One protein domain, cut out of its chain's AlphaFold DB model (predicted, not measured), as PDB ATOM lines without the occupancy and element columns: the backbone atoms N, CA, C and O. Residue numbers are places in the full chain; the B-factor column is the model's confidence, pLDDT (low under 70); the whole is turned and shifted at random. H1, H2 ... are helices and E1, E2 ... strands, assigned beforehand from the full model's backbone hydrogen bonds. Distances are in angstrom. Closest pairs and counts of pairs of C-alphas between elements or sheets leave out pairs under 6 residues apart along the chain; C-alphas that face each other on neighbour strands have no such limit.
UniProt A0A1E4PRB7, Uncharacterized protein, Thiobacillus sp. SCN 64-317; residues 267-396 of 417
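Overview. This is residues 267 to 396 of the 417 residues of an uncharacterized protein of Thiobacillus sp. SCN 64-317 (UniProt A0A1E4PRB7). A small sheet of three strands, E3, E4, E5, with part of H2 over one face and H3 over the other, makes a head at one end of a long model; at the other end H1 and H4 pack together as a two-helix arm, and H2 runs from that arm to the head. The hairpin E1 and E2 lies beyond the end of H2. The printed part has 130 residues, in the order H1 H2 E1 E2 E3 E4 H3 E5 H4, class mixed; the sheet E3 E4 E5 is parallel. It is loose, radius of gyration of the C-alphas 19.8 A, spanning 62 by 33 by 22 A.

Along the chain. The sheet holds E3, residues 320 to 322, E4, 336 to 341 (16.2 A), and E5, 364 to 368. H2 is 286 to 305 (28.7 A), H3 347 to 357 (16.0 A), E1 310 to 312 and E2 315 to 317. H1, 267 to 283 (24.2 A), begins at C-alpha 267 (-58.160, -6.861, -4.044); H4, 373 to 392 (28.2 A), ends at C-alpha 392 (-49.117, -4.626, -12.166).

Arrangement. N 337 and O 320 of E4 and E3 are 2.8 A apart, N 366 and O 338 of E5 and E4 2.9 A. Three layers, helices on both faces: H2 is on one face, height over the sheet 8.8 A, over E4; H3 is on the opposite face, height 10.2 A, over E5. E4, H3, E5 form a strand-helix-strand unit, two parallel strands with a helix between, its crossover right-handed. H2 touches H4, about perpendicular at 87 degrees, closest C-alphas Ile 289 and Ala 377, 6.8 A. H4 touches H1, opposite ways at a steep tilt of 43 degrees, closest C-alphas Gln 278 and Ala 385, 5.0 A. H1 and H2 only just touch, only at the corner, with 3 pairs of C-alphas within 8 A. The antiparallel hairpin E1 and E2 has N 312 and O 315 2.9 A apart. In H1, H2, H3 and H4 every O i to N i+4 pair is within hydrogen-bond range.

Size, cuts and confidence. The C-alphas of Glu 267 and Ser 360, farthest apart, are 62.5 A apart. The printed part has no cut; the link E3 to E4, 13 residues, is long. Residues 267 to 273 and 390 to 396 have pLDDT under 70.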
ATOM      1  N   GLU A 267     -59.584  -7.057  -3.804       53.47
ATOM      2  CA  GLU A 267     -58.160  -6.861  -4.044       53.47
ATOM      3  C   GLU A 267     -57.461  -8.207  -4.276       53.47
ATOM      4  O   GLU A 267     -56.719  -8.344  -5.243       53.47
ATOM      5  N   SER A 268     -57.756  -9.228  -3.463       54.66
ATOM      6  CA  SER A 268     -57.193 -10.574  -3.639       54.66
ATOM      7  C   SER A 268     -57.650 -11.245  -4.940       54.66
ATOM      8  O   SER A 268     -56.839 -11.888  -5.602       54.66
ATOM      9  N   SER A 269     -58.920 -11.078  -5.327       54.41
ATOM     10  CA  SER A 269     -59.459 -11.600  -6.591       54.41
ATOM     11  C   SER A 269     -58.783 -10.934  -7.789       54.41
ATOM     12  O   SER A 269     -58.356 -11.625  -8.705       54.41
ATOM     13  N   ALA A 270     -58.607  -9.607  -7.760       59.78
ATOM     14  CA  ALA A 270     -57.905  -8.880  -8.818       59.78
ATOM     15  C   ALA A 270     -56.439  -9.325  -8.952       59.78
ATOM     16  O   ALA A 270     -55.935  -9.479 -10.062       59.78
ATOM     17  N   TRP A 271     -55.763  -9.588  -7.829       62.44
ATOM     18  CA  TRP A 271     -54.406 -10.139  -7.826       62.44
ATOM     19  C   TRP A 271     -54.348 -11.544  -8.425       62.44
ATOM     20  O   TRP A 271     -53.424 -11.855  -9.175       62.44
ATOM     21  N   GLN A 272     -55.330 -12.391  -8.118       64.12
ATOM     22  CA  GLN A 272     -55.366 -13.763  -8.610       64.12
ATOM     23  C   GLN A 272     -55.769 -13.857 -10.085       64.12
ATOM     24  O   GLN A 272     -55.270 -14.727 -10.802       64.12
ATOM     25  N   ASP A 273     -56.628 -12.959 -10.557       66.12
ATOM     26  CA  ASP A 273     -56.977 -12.855 -11.972       66.12
ATOM     27  C   ASP A 273     -55.800 -12.314 -12.791       66.12
ATOM     28  O   ASP A 273     -55.469 -12.894 -13.824       66.12
ATOM     29  N   GLU A 274     -55.089 -11.296 -12.291       74.94
ATOM     30  CA  GLU A 274     -53.844 -10.819 -12.909       74.94
ATOM     31  C   GLU A 274     -52.768 -11.915 -12.914       74.94
ATOM     32  O   GLU A 274     -52.097 -12.117 -13.921       74.94
ATOM     33  N   TYR A 275     -52.614 -12.673 -11.823       71.50
ATOM     34  CA  TYR A 275     -51.696 -13.816 -11.771       71.50
ATOM     35  C   TYR A 275     -52.025 -14.873 -12.820       71.50
ATOM     36  O   TYR A 275     -51.142 -15.272 -13.579       71.50
ATOM     37  N   ARG A 276     -53.293 -15.283 -12.919       75.25
ATOM     38  CA  ARG A 276     -53.736 -16.263 -13.920       75.25
ATOM     39  C   ARG A 276     -53.577 -15.741 -15.348       75.25
ATOM     40  O   ARG A 276     -53.193 -16.506 -16.230       75.25
ATOM     41  N   HIS A 277     -53.816 -14.450 -15.572       80.50
ATOM     42  CA  HIS A 277     -53.564 -13.800 -16.855       80.50
ATOM     43  C   HIS A 277     -52.076 -13.871 -17.232       80.50
ATOM     44  O   HIS A 277     -51.741 -14.386 -18.297       80.50
ATOM     45  N   GLN A 278     -51.176 -13.451 -16.335       82.25
ATOM     46  CA  GLN A 278     -49.728 -13.517 -16.572       82.25
ATOM     47  C   GLN A 278     -49.238 -14.958 -16.765       82.25
ATOM     48  O   GLN A 278     -48.391 -15.216 -17.617       82.25
ATOM     49  N   GLU A 279     -49.784 -15.913 -16.011       82.25
ATOM     50  CA  GLU A 279     -49.467 -17.334 -16.160       82.25
ATOM     51  C   GLU A 279     -49.864 -17.860 -17.549       82.25
ATOM     52  O   GLU A 279     -49.068 -18.535 -18.203       82.25
ATOM     53  N   SER A 280     -51.069 -17.526 -18.019       81.62
ATOM     54  CA  SER A 280     -51.562 -17.910 -19.346       81.62
ATOM     55  C   SER A 280     -50.722 -17.301 -20.470       81.62
ATOM     56  O   SER A 280     -50.336 -18.008 -21.399       81.62
ATOM     57  N   GLU A 281     -50.395 -16.011 -20.369       84.81
ATOM     58  CA  GLU A 281     -49.565 -15.293 -21.344       84.81
ATOM     59  C   GLU A 281     -48.128 -15.831 -21.408       84.81
ATOM     60  O   GLU A 281     -47.521 -15.910 -22.474       84.81
ATOM     61  N   LEU A 282     -47.554 -16.232 -20.270       83.62
ATOM     62  CA  LEU A 282     -46.224 -16.839 -20.248       83.62
ATOM     63  C   LEU A 282     -46.247 -18.262 -20.814       83.62
ATOM     64  O   LEU A 282     -45.357 -18.617 -21.582       83.62
ATOM     65  N   LYS A 283     -47.273 -19.062 -20.492       82.75
ATOM     66  CA  LYS A 283     -47.429 -20.425 -21.029       82.75
ATOM     67  C   LYS A 283     -47.676 -20.449 -22.535       82.75
ATOM     68  O   LYS A 283     -47.264 -21.406 -23.187       82.75
ATOM     69  N   SER A 284     -48.326 -19.429 -23.094       83.56
ATOM     70  CA  SER A 284     -48.553 -19.329 -24.541       83.56
ATOM     71  C   SER A 284     -47.283 -18.963 -25.326       83.56
ATOM     72  O   SER A 284     -47.236 -19.174 -26.537       83.56
ATOM     73  N   SER A 285     -46.232 -18.476 -24.654       86.38
ATOM     74  CA  SER A 285     -44.982 -18.033 -25.276       86.38
ATOM     75  C   SER A 285     -43.784 -18.905 -24.873       86.38
ATOM     76  O   SER A 285     -42.998 -18.559 -23.990       86.38
ATOM     77  N   MET A 286     -43.600 -20.029 -25.576       82.50
ATOM     78  CA  MET A 286     -42.477 -20.952 -25.339       82.50
ATOM     79  C   MET A 286     -41.112 -20.248 -25.436       82.50
ATOM     80  O   MET A 286     -40.266 -20.406 -24.560       82.50
ATOM     81  N   THR A 287     -40.926 -19.393 -26.447       87.31
ATOM     82  CA  THR A 287     -39.676 -18.649 -26.675       87.31
ATOM     83  C   THR A 287     -39.313 -17.746 -25.496       87.31
ATOM     84  O   THR A 287     -38.144 -17.618 -25.139       87.31
ATOM     85  N   ARG A 288     -40.312 -17.143 -24.842       86.62
ATOM     86  CA  ARG A 288     -40.088 -16.279 -23.679       86.62
ATOM     87  C   ARG A 288     -39.629 -17.083 -22.464       86.62
ATOM     88  O   ARG A 288     -38.751 -16.629 -21.737       86.62
ATOM     89  N   ILE A 289     -40.172 -18.286 -22.263       87.56
ATOM     90  CA  ILE A 289     -39.725 -19.201 -21.199       87.56
ATOM     91  C   ILE A 289     -38.274 -19.643 -21.444       87.56
ATOM     92  O   ILE A 289     -37.481 -19.712 -20.505       87.56
ATOM     93  N   GLU A 290     -37.905 -19.914 -22.697       88.56
ATOM     94  CA  GLU A 290     -36.539 -20.303 -23.069       88.56
ATOM     95  C   GLU A 290     -35.521 -19.182 -22.838       88.56
ATOM     96  O   GLU A 290     -34.457 -19.432 -22.265       88.56
ATOM     97  N   GLN A 291     -35.858 -17.948 -23.221       90.06
ATOM     98  CA  GLN A 291     -35.032 -16.767 -22.949       90.06
ATOM     99  C   GLN A 291     -34.843 -16.561 -21.444       90.06
ATOM    100  O   GLN A 291     -33.716 -16.473 -20.965       90.06
ATOM    101  N   GLU A 292     -35.933 -16.599 -20.678       89.88
ATOM    102  CA  GLU A 292     -35.890 -16.408 -19.227       89.88
ATOM    103  C   GLU A 292     -35.081 -17.487 -18.504       89.88
ATOM    104  O   GLU A 292     -34.328 -17.194 -17.574       89.88
ATOM    105  N   ARG A 293     -35.187 -18.746 -18.944       91.31
ATOM    106  CA  ARG A 293     -34.333 -19.829 -18.441       91.31
ATOM    107  C   ARG A 293     -32.856 -19.515 -18.688       91.31
ATOM    108  O   ARG A 293     -32.048 -19.668 -17.775       91.31
ATOM    109  N   SER A 294     -32.525 -19.081 -19.902       90.25
ATOM    110  CA  SER A 294     -31.148 -18.786 -20.319       90.25
ATOM    111  C   SER A 294     -30.555 -17.626 -19.510       90.25
ATOM    112  O   SER A 294     -29.415 -17.707 -19.051       90.25
ATOM    113  N   ASP A 295     -31.351 -16.591 -19.241       91.44
ATOM    114  CA  ASP A 295     -30.948 -15.446 -18.420       91.44
ATOM    115  C   ASP A 295     -30.714 -15.833 -16.954       91.44
ATOM    116  O   ASP A 295     -29.709 -15.440 -16.350       91.44
ATOM    117  N   LEU A 296     -31.619 -16.630 -16.369       90.50
ATOM    118  CA  LEU A 296     -31.471 -17.136 -15.000       90.50
ATOM    119  C   LEU A 296     -30.231 -18.021 -14.863       90.50
ATOM    120  O   LEU A 296     -29.493 -17.891 -13.884       90.50
ATOM    121  N   PHE A 297     -29.985 -18.879 -15.852       90.44
ATOM    122  CA  PHE A 297     -28.802 -19.726 -15.894       90.44
ATOM    123  C   PHE A 297     -27.519 -18.898 -15.984       90.44
ATOM    124  O   PHE A 297     -26.650 -19.035 -15.123       90.44
ATOM    125  N   ARG A 298     -27.425 -17.984 -16.960       91.56
ATOM    126  CA  ARG A 298     -26.262 -17.102 -17.133       91.56
ATOM    127  C   ARG A 298     -25.964 -16.326 -15.854       91.56
ATOM    128  O   ARG A 298     -24.813 -16.261 -15.425       91.56
ATOM    129  N   LYS A 299     -26.998 -15.770 -15.218       92.00
ATOM    130  CA  LYS A 299     -26.856 -15.047 -13.953       92.00
ATOM    131  C   LYS A 299     -26.286 -15.944 -12.851       92.00
ATOM    132  O   LYS A 299     -25.294 -15.575 -12.230       92.00
ATOM    133  N   GLN A 300     -26.884 -17.114 -12.630       91.25
ATOM    134  CA  GLN A 300     -26.453 -18.031 -11.574       91.25
ATOM    135  C   GLN A 300     -25.035 -18.568 -11.817       91.25
ATOM    136  O   GLN A 300     -24.254 -18.699 -10.872       91.25
ATOM    137  N   ALA A 301     -24.684 -18.854 -13.072       89.50
ATOM    138  CA  ALA A 301     -23.348 -19.287 -13.460       89.50
ATOM    139  C   ALA A 301     -22.304 -18.199 -13.163       89.50
ATOM    140  O   ALA A 301     -21.311 -18.476 -12.494       89.50
ATOM    141  N   LEU A 302     -22.558 -16.947 -13.562       90.56
ATOM    142  CA  LEU A 302     -21.671 -15.818 -13.256       90.56
ATOM    143  C   LEU A 302     -21.539 -15.570 -11.746       90.56
ATOM    144  O   LEU A 302     -20.430 -15.354 -11.260       90.56
ATOM    145  N   ASP A 303     -22.640 -15.630 -10.994       90.62
ATOM    146  CA  ASP A 303     -22.616 -15.468  -9.535       90.62
ATOM    147  C   ASP A 303     -21.816 -16.585  -8.842       90.62
ATOM    148  O   ASP A 303     -21.108 -16.319  -7.870       90.62
ATOM    149  N   SER A 304     -21.856 -17.807  -9.379       89.06
ATOM    150  CA  SER A 304     -21.050 -18.930  -8.884       89.06
ATOM    151  C   SER A 304     -19.565 -18.757  -9.229       89.06
ATOM    152  O   SER A 304     -18.703 -18.961  -8.377       89.06
ATOM    153  N   LEU A 305     -19.249 -18.312 -10.450       87.12
ATOM    154  CA  LEU A 305     -17.870 -18.074 -10.889       87.12
ATOM    155  C   LEU A 305     -17.173 -16.947 -10.120       87.12
ATOM    156  O   LEU A 305     -15.973 -17.032  -9.886       87.12
ATOM    157  N   ARG A 306     -17.909 -15.925  -9.662       85.69
ATOM    158  CA  ARG A 306     -17.361 -14.846  -8.814       85.69
ATOM    159  C   ARG A 306     -16.744 -15.344  -7.506       85.69
ATOM    160  O   ARG A 306     -15.939 -14.636  -6.906       85.69
ATOM    161  N   GLN A 307     -17.140 -16.526  -7.041       84.69
ATOM    162  CA  GLN A 307     -16.601 -17.131  -5.823       84.69
ATOM    163  C   GLN A 307     -15.295 -17.898  -6.075       84.69
ATOM    164  O   GLN A 307     -14.600 -18.255  -5.124       84.69
ATOM    165  N   VAL A 308     -14.941 -18.142  -7.339       84.31
ATOM    166  CA  VAL A 308     -13.760 -18.912  -7.727       84.31
ATOM    167  C   VAL A 308     -12.554 -17.985  -7.834       84.31
ATOM    168  O   VAL A 308     -12.587 -16.967  -8.520       84.31
ATOM    169  N   ARG A 309     -11.457 -18.353  -7.167       82.56
ATOM    170  CA  ARG A 309     -10.151 -17.699  -7.314       82.56
ATOM    171  C   ARG A 309      -9.198 -18.667  -7.995       82.56
ATOM    172  O   ARG A 309      -8.979 -19.759  -7.475       82.56
ATOM    173  N   LEU A 310      -8.636 -18.270  -9.133       82.88
ATOM    174  CA  LEU A 310      -7.648 -19.068  -9.855       82.88
ATOM    175  C   LEU A 310      -6.242 -18.511  -9.634       82.88
ATOM    176  O   LEU A 310      -6.005 -17.307  -9.725       82.88
ATOM    177  N   SER A 311      -5.298 -19.410  -9.370       82.56
ATOM    178  CA  SER A 311      -3.876 -19.090  -9.248       82.56
ATOM    179  C   SER A 311      -3.034 -20.143  -9.953       82.56
ATOM    180  O   SER A 311      -3.256 -21.339  -9.761       82.56
ATOM    181  N   GLN A 312      -2.037 -19.708 -10.718       77.25
ATOM    182  CA  GLN A 312      -1.033 -20.570 -11.338       77.25
ATOM    183  C   GLN A 312       0.310 -20.303 -10.649       77.25
ATOM    184  O   GLN A 312       0.984 -19.309 -10.913       77.25
ATOM    185  N   GLY A 313       0.681 -21.157  -9.692       80.00
ATOM    186  CA  GLY A 313       1.809 -20.877  -8.800       80.00
ATOM    187  C   GLY A 313       1.507 -19.692  -7.873       80.00
ATOM    188  O   GLY A 313       0.544 -19.741  -7.113       80.00
ATOM    189  N   LYS A 314       2.329 -18.634  -7.922       77.69
ATOM    190  CA  LYS A 314       2.134 -17.394  -7.139       77.69
ATOM    191  C   LYS A 314       1.365 -16.298  -7.891       77.69
ATOM    192  O   LYS A 314       1.103 -15.251  -7.307       77.69
ATOM    193  N   GLU A 315       1.013 -16.513  -9.158       80.88
ATOM    194  CA  GLU A 315       0.309 -15.523  -9.978       80.88
ATOM    195  C   GLU A 315      -1.203 -15.761  -9.966       80.88
ATOM    196  O   GLU A 315      -1.668 -16.883 -10.190       80.88
ATOM    197  N   ALA A 316      -1.974 -14.700  -9.725       83.38
ATOM    198  CA  ALA A 316      -3.424 -14.721  -9.884       83.38
ATOM    199  C   ALA A 316      -3.790 -14.726 -11.379       83.38
ATOM    200  O   ALA A 316      -3.144 -14.050 -12.182       83.38
ATOM    201  N   ARG A 317      -4.819 -15.491 -11.749       83.38
ATOM    202  CA  ARG A 317      -5.342 -15.563 -13.120       83.38
ATOM    203  C   ARG A 317      -6.814 -15.172 -13.130       83.38
ATOM    204  O   ARG A 317      -7.578 -15.622 -12.277       83.38
ATOM    205  N   ASP A 318      -7.202 -14.387 -14.128       83.81
ATOM    206  CA  ASP A 318      -8.600 -14.039 -14.348       83.81
ATOM    207  C   ASP A 318      -9.315 -15.156 -15.107       83.81
ATOM    208  O   ASP A 318      -8.820 -15.665 -16.114       83.81
ATOM    209  N   LEU A 319     -10.495 -15.529 -14.607       87.50
ATOM    210  CA  LEU A 319     -11.394 -16.466 -15.266       87.50
ATOM    211  C   LEU A 319     -12.463 -15.697 -16.026       87.50
ATOM    212  O   LEU A 319     -13.265 -14.967 -15.443       87.50
ATOM    213  N   SER A 320     -12.508 -15.916 -17.330       88.50
ATOM    214  CA  SER A 320     -13.507 -15.315 -18.206       88.50
ATOM    215  C   SER A 320     -14.595 -16.327 -18.559       88.50
ATOM    216  O   SER A 320     -14.289 -17.473 -18.856       88.50
ATOM    217  N   ALA A 321     -15.868 -15.937 -18.515       91.56
ATOM    218  CA  ALA A 321     -16.980 -16.826 -18.863       91.56
ATOM    219  C   ALA A 321     -17.462 -16.555 -20.295       91.56
ATOM    220  O   ALA A 321     -17.742 -15.404 -20.631       91.56
ATOM    221  N   SER A 322     -17.607 -17.601 -21.108       92.75
ATOM    222  CA  SER A 322     -18.283 -17.556 -22.408       92.75
ATOM    223  C   SER A 322     -19.483 -18.502 -22.406       92.75
ATOM    224  O   SER A 322     -19.434 -19.595 -21.847       92.75
ATOM    225  N   PHE A 323     -20.560 -18.046 -23.037       92.62
ATOM    226  CA  PHE A 323     -21.808 -18.785 -23.245       92.62
ATOM    227  C   PHE A 323     -22.163 -18.795 -24.743       92.62
ATOM    228  O   PHE A 323     -23.335 -18.864 -25.110       92.62
ATOM    229  N   ASP A 324     -21.164 -18.585 -25.603       90.88
ATOM    230  CA  ASP A 324     -21.336 -18.544 -27.053       90.88
ATOM    231  C   ASP A 324     -21.485 -19.969 -27.587       90.88
ATOM    232  O   ASP A 324     -20.977 -20.904 -26.977       90.88
ATOM    233  N   ALA A 325     -22.172 -20.158 -28.715       87.75
ATOM    234  CA  ALA A 325     -22.430 -21.496 -29.263       87.75
ATOM    235  C   ALA A 325     -21.154 -22.262 -29.660       87.75
ATOM    236  O   ALA A 325     -21.177 -23.486 -29.715       87.75
ATOM    237  N   GLU A 326     -20.064 -21.543 -29.917       89.88
ATOM    238  CA  GLU A 326     -18.750 -22.082 -30.267       89.88
ATOM    239  C   GLU A 326     -17.709 -21.566 -29.271       89.88
ATOM    240  O   GLU A 326     -17.872 -20.485 -28.687       89.88
ATOM    241  N   LEU A 327     -16.623 -22.318 -29.093       89.50
ATOM    242  CA  LEU A 327     -15.506 -21.891 -28.257       89.50
ATOM    243  C   LEU A 327     -14.868 -20.599 -28.828       89.50
ATOM    244  O   LEU A 327     -14.562 -20.545 -30.025       89.50
ATOM    245  N   PRO A 328     -14.639 -19.546 -28.015       91.88
ATOM    246  CA  PRO A 328     -14.039 -18.301 -28.493       91.88
ATOM    247  C   PRO A 328     -12.676 -18.525 -29.149       91.88
ATOM    248  O   PRO A 328     -11.845 -19.243 -28.614       91.88
ATOM    249  N   LYS A 329     -12.398 -17.866 -30.278       89.62
ATOM    250  CA  LYS A 329     -11.153 -18.083 -31.048       89.62
ATOM    251  C   LYS A 329      -9.867 -17.746 -30.284       89.62
ATOM    252  O   LYS A 329      -8.806 -18.235 -30.646       89.62
ATOM    253  N   ASP A 330      -9.966 -16.913 -29.255       89.75
ATOM    254  CA  ASP A 330      -8.875 -16.497 -28.371       89.75
ATOM    255  C   ASP A 330      -8.750 -17.380 -27.113       89.75
ATOM    256  O   ASP A 330      -8.030 -17.027 -26.179       89.75
ATOM    257  N   HIS A 331      -9.438 -18.530 -27.063       89.06
ATOM    258  CA  HIS A 331      -9.444 -19.424 -25.899       89.06
ATOM    259  C   HIS A 331      -8.044 -19.896 -25.480       89.06
ATOM    260  O   HIS A 331      -7.801 -20.103 -24.298       89.06
ATOM    261  N   ALA A 332      -7.105 -20.017 -26.422       86.81
ATOM    262  CA  ALA A 332      -5.740 -20.459 -26.143       86.81
ATOM    263  C   ALA A 332      -4.891 -19.397 -25.410       86.81
ATOM    264  O   ALA A 332      -3.851 -19.721 -24.836       86.81
ATOM    265  N   GLU A 333      -5.314 -18.129 -25.419       87.88
ATOM    266  CA  GLU A 333      -4.551 -17.000 -24.872       87.88
ATOM    267  C   GLU A 333      -4.948 -16.646 -23.427       87.88
ATOM    268  O   GLU A 333      -4.217 -15.932 -22.736       87.88
ATOM    269  N   ARG A 334      -6.092 -17.146 -22.936       87.62
ATOM    270  CA  ARG A 334      -6.629 -16.834 -21.598       87.62
ATOM    271  C   ARG A 334      -7.408 -17.994 -20.992       87.62
ATOM    272  O   ARG A 334      -7.958 -18.826 -21.695       87.62
ATOM    273  N   VAL A 335      -7.547 -18.001 -19.665       88.88
ATOM    274  CA  VAL A 335      -8.406 -18.986 -18.993       88.88
ATOM    275  C   VAL A 335      -9.875 -18.629 -19.241       88.88
ATOM    276  O   VAL A 335     -10.393 -17.626 -18.729       88.88
ATOM    277  N   VAL A 336     -10.551 -19.452 -20.041       92.50
ATOM    278  CA  VAL A 336     -11.969 -19.295 -20.376       92.50
ATOM    279  C   VAL A 336     -12.779 -20.470 -19.843       92.50
ATOM    280  O   VAL A 336     -12.460 -21.624 -20.090       92.50
ATOM    281  N   ALA A 337     -13.844 -20.185 -19.100       92.88
ATOM    282  CA  ALA A 337     -14.909 -21.137 -18.830       92.88
ATOM    283  C   ALA A 337     -15.930 -21.041 -19.959       92.88
ATOM    284  O   ALA A 337     -16.694 -20.075 -20.023       92.88
ATOM    285  N   TRP A 338     -15.934 -22.031 -20.846       94.75
ATOM    286  CA  TRP A 338     -16.950 -22.176 -21.875       94.75
ATOM    287  C   TRP A 338     -18.095 -23.027 -21.335       94.75
ATOM    288  O   TRP A 338     -17.919 -24.194 -20.970       94.75
ATOM    289  N   ILE A 339     -19.258 -22.393 -21.201       94.44
ATOM    290  CA  ILE A 339     -20.403 -22.922 -20.467       94.44
ATOM    291  C   ILE A 339     -21.549 -23.183 -21.439       94.44
ATOM    292  O   ILE A 339     -22.062 -22.253 -22.056       94.44
ATOM    293  N   GLN A 340     -21.988 -24.438 -21.504       93.44
ATOM    294  CA  GLN A 340     -23.130 -24.888 -22.298       93.44
ATOM    295  C   GLN A 340     -24.188 -25.559 -21.417       93.44
ATOM    296  O   GLN A 340     -23.898 -26.051 -20.322       93.44
ATOM    297  N   ASP A 341     -25.426 -25.612 -21.906       91.56
ATOM    298  CA  ASP A 341     -26.528 -26.291 -21.229       91.56
ATOM    299  C   ASP A 341     -27.298 -27.233 -22.162       91.56
ATOM    300  O   ASP A 341     -27.408 -27.016 -23.369       91.56
ATOM    301  N   GLY A 342     -27.864 -28.295 -21.588       90.44
ATOM    302  CA  GLY A 342     -28.571 -29.340 -22.326       90.44
ATOM    303  C   GLY A 342     -29.964 -28.968 -22.822       90.44
ATOM    304  O   GLY A 342     -30.696 -29.839 -23.306       90.44
ATOM    305  N   TRP A 343     -30.393 -27.718 -22.636       88.25
ATOM    306  CA  TRP A 343     -31.601 -27.213 -23.273       88.25
ATOM    307  C   TRP A 343     -31.305 -26.599 -24.641       88.25
ATOM    308  O   TRP A 343     -32.232 -26.523 -25.444       88.25
ATOM    309  N   GLN A 344     -30.058 -26.193 -24.906       86.69
ATOM    310  CA  GLN A 344     -29.632 -25.614 -26.185       86.69
ATOM    311  C   GLN A 344     -28.604 -26.477 -26.932       86.69
ATOM    312  O   GLN A 344     -28.619 -26.498 -28.161       86.69
ATOM    313  N   ALA A 345     -27.753 -27.214 -26.213       88.75
ATOM    314  CA  ALA A 345     -26.649 -27.983 -26.782       88.75
ATOM    315  C   ALA A 345     -26.762 -29.491 -26.504       88.75
ATOM    316  O   ALA A 345     -27.121 -29.930 -25.405       88.75
ATOM    317  N   ASP A 346     -26.400 -30.303 -27.500       91.50
ATOM    318  CA  ASP A 346     -26.282 -31.753 -27.340       91.50
ATOM    319  C   ASP A 346     -25.007 -32.121 -26.562       91.50
ATOM    320  O   ASP A 346     -23.904 -31.678 -26.891       91.50
ATOM    321  N   GLU A 347     -25.157 -32.964 -25.537       92.88
ATOM    322  CA  GLU A 347     -24.061 -33.365 -24.647       92.88
ATOM    323  C   GLU A 347     -22.941 -34.102 -25.390       92.88
ATOM    324  O   GLU A 347     -21.762 -33.908 -25.094       92.88
ATOM    325  N   LYS A 348     -23.279 -34.952 -26.370       92.94
ATOM    326  CA  LYS A 348     -22.272 -35.751 -27.081       92.94
ATOM    327  C   LYS A 348     -21.419 -34.869 -27.976       92.94
ATOM    328  O   LYS A 348     -20.203 -35.050 -27.996       92.94
ATOM    329  N   SER A 349     -22.042 -33.924 -28.676       90.94
ATOM    330  CA  SER A 349     -21.337 -32.935 -29.494       90.94
ATOM    331  C   SER A 349     -20.412 -32.066 -28.640       90.94
ATOM    332  O   SER A 349     -19.230 -31.953 -28.956       90.94
ATOM    333  N   PHE A 350     -20.902 -31.557 -27.504       92.88
ATOM    334  CA  PHE A 350     -20.094 -30.768 -26.571       92.88
ATOM    335  C   PHE A 350     -18.869 -31.541 -26.055       92.88
ATOM    336  O   PHE A 350     -17.746 -31.040 -26.069       92.88
ATOM    337  N   LEU A 351     -19.063 -32.794 -25.629       92.06
ATOM    338  CA  LEU A 351     -17.968 -33.639 -25.148       92.06
ATOM    339  C   LEU A 351     -16.962 -33.989 -26.254       92.06
ATOM    340  O   LEU A 351     -15.782 -34.178 -25.959       92.06
ATOM    341  N   ALA A 352     -17.408 -34.116 -27.506       91.81
ATOM    342  CA  ALA A 352     -16.519 -34.346 -28.640       91.81
ATOM    343  C   ALA A 352     -15.629 -33.123 -28.910       91.81
ATOM    344  O   ALA A 352     -14.423 -33.286 -29.085       91.81
ATOM    345  N   GLU A 353     -16.199 -31.918 -28.864       90.25
ATOM    346  CA  GLU A 353     -15.472 -30.657 -29.039       90.25
ATOM    347  C   GLU A 353     -14.471 -30.416 -27.901       90.25
ATOM    348  O   GLU A 353     -13.294 -30.161 -28.154       90.25
ATOM    349  N   ALA A 354     -14.884 -30.650 -26.651       89.94
ATOM    350  CA  ALA A 354     -13.997 -30.565 -25.492       89.94
ATOM    351  C   ALA A 354     -12.784 -31.506 -25.596       89.94
ATOM    352  O   ALA A 354     -11.667 -31.151 -25.221       89.94
ATOM    353  N   ARG A 355     -12.979 -32.718 -26.133       90.31
ATOM    354  CA  ARG A 355     -11.889 -33.688 -26.338       90.31
ATOM    355  C   ARG A 355     -10.949 -33.300 -27.478       90.31
ATOM    356  O   ARG A 355      -9.793 -33.711 -27.445       90.31
ATOM    357  N   ALA A 356     -11.428 -32.551 -28.470       89.06
ATOM    358  CA  ALA A 356     -10.639 -32.156 -29.634       89.06
ATOM    359  C   ALA A 356      -9.587 -31.079 -29.308       89.06
ATOM    360  O   ALA A 356      -8.518 -31.080 -29.912       89.06
ATOM    361  N   VAL A 357      -9.867 -30.200 -28.339       87.44
ATOM    362  CA  VAL A 357      -8.987 -29.085 -27.938       87.44
ATOM    363  C   VAL A 357      -7.733 -29.562 -27.175       87.44
ATOM    364  O   VAL A 357      -6.681 -28.930 -27.243       87.44
ATOM    365  N   GLY A 358      -7.794 -30.738 -26.539       79.94
ATOM    366  CA  GLY A 358      -6.650 -31.379 -25.879       79.94
ATOM    367  C   GLY A 358      -6.295 -30.799 -24.499       79.94
ATOM    368  O   GLY A 358      -6.695 -29.702 -24.129       79.94
ATOM    369  N   ASN A 359      -5.523 -31.549 -23.703       81.25
ATOM    370  CA  ASN A 359      -5.281 -31.246 -22.277       81.25
ATOM    371  C   ASN A 359      -4.275 -30.107 -22.007       81.25
ATOM    372  O   ASN A 359      -4.020 -29.783 -20.849       81.25
ATOM    373  N   SER A 360      -3.642 -29.561 -23.045       81.50
ATOM    374  CA  SER A 360      -2.664 -28.470 -22.938       81.50
ATOM    375  C   SER A 360      -3.288 -27.076 -23.050       81.50
ATOM    376  O   SER A 360      -2.579 -26.089 -22.875       81.50
ATOM    377  N   ASP A 361      -4.584 -26.994 -23.355       88.44
ATOM    378  CA  ASP A 361      -5.319 -25.741 -23.507       88.44
ATOM    379  C   ASP A 361      -5.862 -25.227 -22.155       88.44
ATOM    380  O   ASP A 361      -6.281 -26.034 -21.320       88.44
ATOM    381  N   PRO A 362      -5.870 -23.902 -21.903       87.94
ATOM    382  CA  PRO A 362      -6.359 -23.332 -20.646       87.94
ATOM    383  C   PRO A 362      -7.897 -23.258 -20.530       87.94
ATOM    384  O   PRO A 362      -8.396 -22.685 -19.555       87.94
ATOM    385  N   SER A 363      -8.660 -23.806 -21.481       91.50
ATOM    386  CA  SER A 363     -10.128 -23.789 -21.461       91.50
ATOM    387  C   SER A 363     -10.739 -24.761 -20.450       91.50
ATOM    388  O   SER A 363     -10.391 -25.938 -20.366       91.50
ATOM    389  N   LEU A 364     -11.741 -24.276 -19.720       90.81
ATOM    390  CA  LEU A 364     -12.605 -25.061 -18.848       90.81
ATOM    391  C   LEU A 364     -13.943 -25.313 -19.546       90.81
ATOM    392  O   LEU A 364     -14.675 -24.378 -19.866       90.81
ATOM    393  N   PHE A 365     -14.283 -26.584 -19.725       92.94
ATOM    394  CA  PHE A 365     -15.530 -27.020 -20.350       92.94
ATOM    395  C   PHE A 365     -16.574 -27.319 -19.271       92.94
ATOM    396  O   PHE A 365     -16.409 -28.252 -18.484       92.94
ATOM    397  N   VAL A 366     -17.654 -26.537 -19.225       92.44
ATOM    398  CA  VAL A 366     -18.729 -26.691 -18.233       92.44
ATOM    399  C   VAL A 366     -20.041 -27.002 -18.944       92.44
ATOM    400  O   VAL A 366     -20.552 -26.180 -19.698       92.44
ATOM    401  N   TYR A 367     -20.616 -28.173 -18.668       92.62
ATOM    402  CA  TYR A 367     -21.913 -28.577 -19.211       92.62
ATOM    403  C   TYR A 367     -22.944 -28.737 -18.100       92.62
ATOM    404  O   TYR A 367     -22.708 -29.460 -17.129       92.62
ATOM    405  N   LEU A 368     -24.105 -28.099 -18.255       91.19
ATOM    406  CA  LEU A 368     -25.252 -28.304 -17.377       91.19
ATOM    407  C   LEU A 368     -26.295 -29.214 -18.052       91.19
ATOM    408  O   LEU A 368     -26.971 -28.773 -18.980       91.19
ATOM    409  N   PRO A 369     -26.520 -30.448 -17.566       90.75
ATOM    410  CA  PRO A 369     -27.529 -31.334 -18.139       90.75
ATOM    411  C   PRO A 369     -28.953 -30.796 -17.964       90.75
ATOM    412  O   PRO A 369     -29.331 -30.345 -16.878       90.75
ATOM    413  N   ALA A 370     -29.789 -30.945 -18.993       89.56
ATOM    414  CA  ALA A 370     -31.190 -30.547 -18.914       89.56
ATOM    415  C   ALA A 370     -32.050 -31.538 -18.124       89.56
ATOM    416  O   ALA A 370     -32.605 -32.491 -18.675       89.56
ATOM    417  N   ARG A 371     -32.194 -31.284 -16.820       87.25
ATOM    418  CA  ARG A 371     -33.029 -32.072 -15.900       87.25
ATOM    419  C   ARG A 371     -34.341 -31.356 -15.584       87.25
ATOM    420  O   ARG A 371     -34.403 -30.133 -15.610       87.25
ATOM    421  N   ASN A 372     -35.381 -32.132 -15.273       85.62
ATOM    422  CA  ASN A 372     -36.687 -31.642 -14.807       85.62
ATOM    423  C   ASN A 372     -37.275 -30.521 -15.689       85.62
ATOM    424  O   ASN A 372     -37.745 -29.504 -15.183       85.62
ATOM    425  N   LYS A 373     -37.219 -30.692 -17.021       84.44
ATOM    426  CA  LYS A 373     -37.570 -29.645 -18.003       84.44
ATOM    427  C   LYS A 373     -38.938 -29.011 -17.728       84.44
ATOM    428  O   LYS A 373     -39.049 -27.788 -17.711       84.44
ATOM    429  N   THR A 374     -39.947 -29.844 -17.482       81.69
ATOM    430  CA  THR A 374     -41.325 -29.412 -17.216       81.69
ATOM    431  C   THR A 374     -41.446 -28.670 -15.889       81.69
ATOM    432  O   THR A 374     -42.018 -27.585 -15.848       81.69
ATOM    433  N   ASP A 375     -40.867 -29.209 -14.815       81.25
ATOM    434  CA  ASP A 375     -40.970 -28.605 -13.482       81.25
ATOM    435  C   ASP A 375     -40.234 -27.267 -13.417       81.25
ATOM    436  O   ASP A 375     -40.752 -26.303 -12.856       81.25
ATOM    437  N   LEU A 376     -39.061 -27.174 -14.053       86.00
ATOM    438  CA  LEU A 376     -38.307 -25.929 -14.144       86.00
ATOM    439  C   LEU A 376     -39.068 -24.875 -14.957       86.00
ATOM    440  O   LEU A 376     -39.145 -23.724 -14.535       86.00
ATOM    441  N   ALA A 377     -39.667 -25.255 -16.090       85.31
ATOM    442  CA  ALA A 377     -40.491 -24.345 -16.883       85.31
ATOM    443  C   ALA A 377     -41.697 -23.832 -16.077       85.31
ATOM    444  O   ALA A 377     -41.934 -22.625 -16.023       85.31
ATOM    445  N   ASN A 378     -42.402 -24.726 -15.380       81.88
ATOM    446  CA  ASN A 378     -43.525 -24.364 -14.515       81.88
ATOM    447  C   ASN A 378     -43.093 -23.437 -13.368       81.88
ATOM    448  O   ASN A 378     -43.786 -22.464 -13.074       81.88
ATOM    449  N   ALA A 379     -41.934 -23.689 -12.755       83.56
ATOM    450  CA  ALA A 379     -41.393 -22.846 -11.694       83.56
ATOM    451  C   ALA A 379     -41.011 -21.442 -12.198       83.56
ATOM    452  O   ALA A 379     -41.303 -20.450 -11.529       83.56
ATOM    453  N   ILE A 380     -40.410 -21.339 -13.390       87.94
ATOM    454  CA  ILE A 380     -40.092 -20.051 -14.029       87.94
ATOM    455  C   ILE A 380     -41.378 -19.270 -14.303       87.94
ATOM    456  O   ILE A 380     -41.460 -18.090 -13.952       87.94
ATOM    457  N   VAL A 381     -42.389 -19.928 -14.877       86.19
ATOM    458  CA  VAL A 381     -43.702 -19.329 -15.140       86.19
ATOM    459  C   VAL A 381     -44.333 -18.822 -13.843       86.19
ATOM    460  O   VAL A 381     -44.701 -17.653 -13.778       86.19
ATOM    461  N   ALA A 382     -44.395 -19.649 -12.797       79.12
ATOM    462  CA  ALA A 382     -44.983 -19.270 -11.513       79.12
ATOM    463  C   ALA A 382     -44.253 -18.080 -10.871       79.12
ATOM    464  O   ALA A 382     -44.882 -17.106 -10.456       79.12
ATOM    465  N   MET A 383     -42.914 -18.108 -10.846       87.06
ATOM    466  CA  MET A 383     -42.103 -17.016 -10.306       87.06
ATOM    467  C   MET A 383     -42.329 -15.707 -11.079       87.06
ATOM    468  O   MET A 383     -42.451 -14.638 -10.476       87.06
ATOM    469  N   LYS A 384     -42.365 -15.765 -12.416       85.56
ATOM    470  CA  LYS A 384     -42.522 -14.581 -13.271       85.56
ATOM    471  C   LYS A 384     -43.936 -14.022 -13.222       85.56
ATOM    472  O   LYS A 384     -44.068 -12.807 -13.088       85.56
ATOM    473  N   ALA A 385     -44.950 -14.884 -13.250       81.94
ATOM    474  CA  ALA A 385     -46.341 -14.498 -13.061       81.94
ATOM    475  C   ALA A 385     -46.519 -13.809 -11.703       81.94
ATOM    476  O   ALA A 385     -46.966 -12.669 -11.662       81.94
ATOM    477  N   ALA A 386     -46.029 -14.413 -10.612       76.06
ATOM    478  CA  ALA A 386     -46.094 -13.820  -9.274       76.06
ATOM    479  C   ALA A 386     -45.415 -12.446  -9.219       76.06
ATOM    480  O   ALA A 386     -45.983 -11.484  -8.700       76.06
ATOM    481  N   LYS A 387     -44.209 -12.329  -9.789       80.94
ATOM    482  CA  LYS A 387     -43.485 -11.058  -9.824       80.94
ATOM    483  C   LYS A 387     -44.262 -10.003 -10.615       80.94
ATOM    484  O   LYS A 387     -44.424  -8.899 -10.113       80.94
ATOM    485  N   ALA A 388     -44.754 -10.331 -11.808       78.69
ATOM    486  CA  ALA A 388     -45.518  -9.410 -12.646       78.69
ATOM    487  C   ALA A 388     -46.813  -8.947 -11.961       78.69
ATOM    488  O   ALA A 388     -47.083  -7.748 -11.933       78.69
ATOM    489  N   SER A 389     -47.556  -9.853 -11.321       73.50
ATOM    490  CA  SER A 389     -48.780  -9.517 -10.585       73.50
ATOM    491  C   SER A 389     -48.526  -8.560  -9.426       73.50
ATOM    492  O   SER A 389     -49.257  -7.585  -9.275       73.50
ATOM    493  N   CYS A 390     -47.446  -8.768  -8.662       68.75
ATOM    494  CA  CYS A 390     -47.043  -7.845  -7.597       68.75
ATOM    495  C   CYS A 390     -46.749  -6.424  -8.109       68.75
ATOM    496  O   CYS A 390     -46.921  -5.463  -7.363       68.75
ATOM    497  N   PHE A 391     -46.281  -6.281  -9.354       60.47
ATOM    498  CA  PHE A 391     -45.977  -4.978  -9.955       60.47
ATOM    499  C   PHE A 391     -47.183  -4.337 -10.658       60.47
ATOM    500  O   PHE A 391     -47.335  -3.117 -10.593       60.47
ATOM    501  N   ASN A 392     -48.041  -5.128 -11.308       59.34
ATOM    502  CA  ASN A 392     -49.117  -4.626 -12.166       59.34
ATOM    503  C   ASN A 392     -50.438  -4.353 -11.424       59.34
ATOM    504  O   ASN A 392     -51.208  -3.496 -11.852       59.34
ATOM    505  N   ALA A 393     -50.717  -5.033 -10.309       50.69
ATOM    506  CA  ALA A 393     -52.032  -5.013  -9.656       50.69
ATOM    507  C   ALA A 393     -52.314  -3.784  -8.748       50.69
ATOM    508  O   ALA A 393     -53.077  -3.889  -7.785       50.69
ATOM    509  N   VAL A 394     -51.714  -2.613  -9.001       47.00
ATOM    510  CA  VAL A 394     -51.761  -1.465  -8.066       47.00
ATOM    511  C   VAL A 394     -52.699  -0.331  -8.519       47.00
ATOM    512  O   VAL A 394     -52.365   0.417  -9.439       47.00
ATOM    513  N   PRO A 395     -53.776  -0.040  -7.759       41.97
ATOM    514  CA  PRO A 395     -54.216   1.323  -7.476       41.97
ATOM    515  C   PRO A 395     -53.234   1.979  -6.490       41.97
ATOM    516  O   PRO A 395     -52.944   1.438  -5.424       41.97
ATOM    517  N   ARG A 396     -52.715   3.160  -6.846       40.72
ATOM    518  CA  ARG A 396     -51.605   3.905  -6.202       40.72
ATOM    519  C   ARG A 396     -51.715   4.227  -4.694       40.72
ATOM    520  O   ARG A 396     -50.828   4.907  -4.187       40.72
TER     521      ARG A 396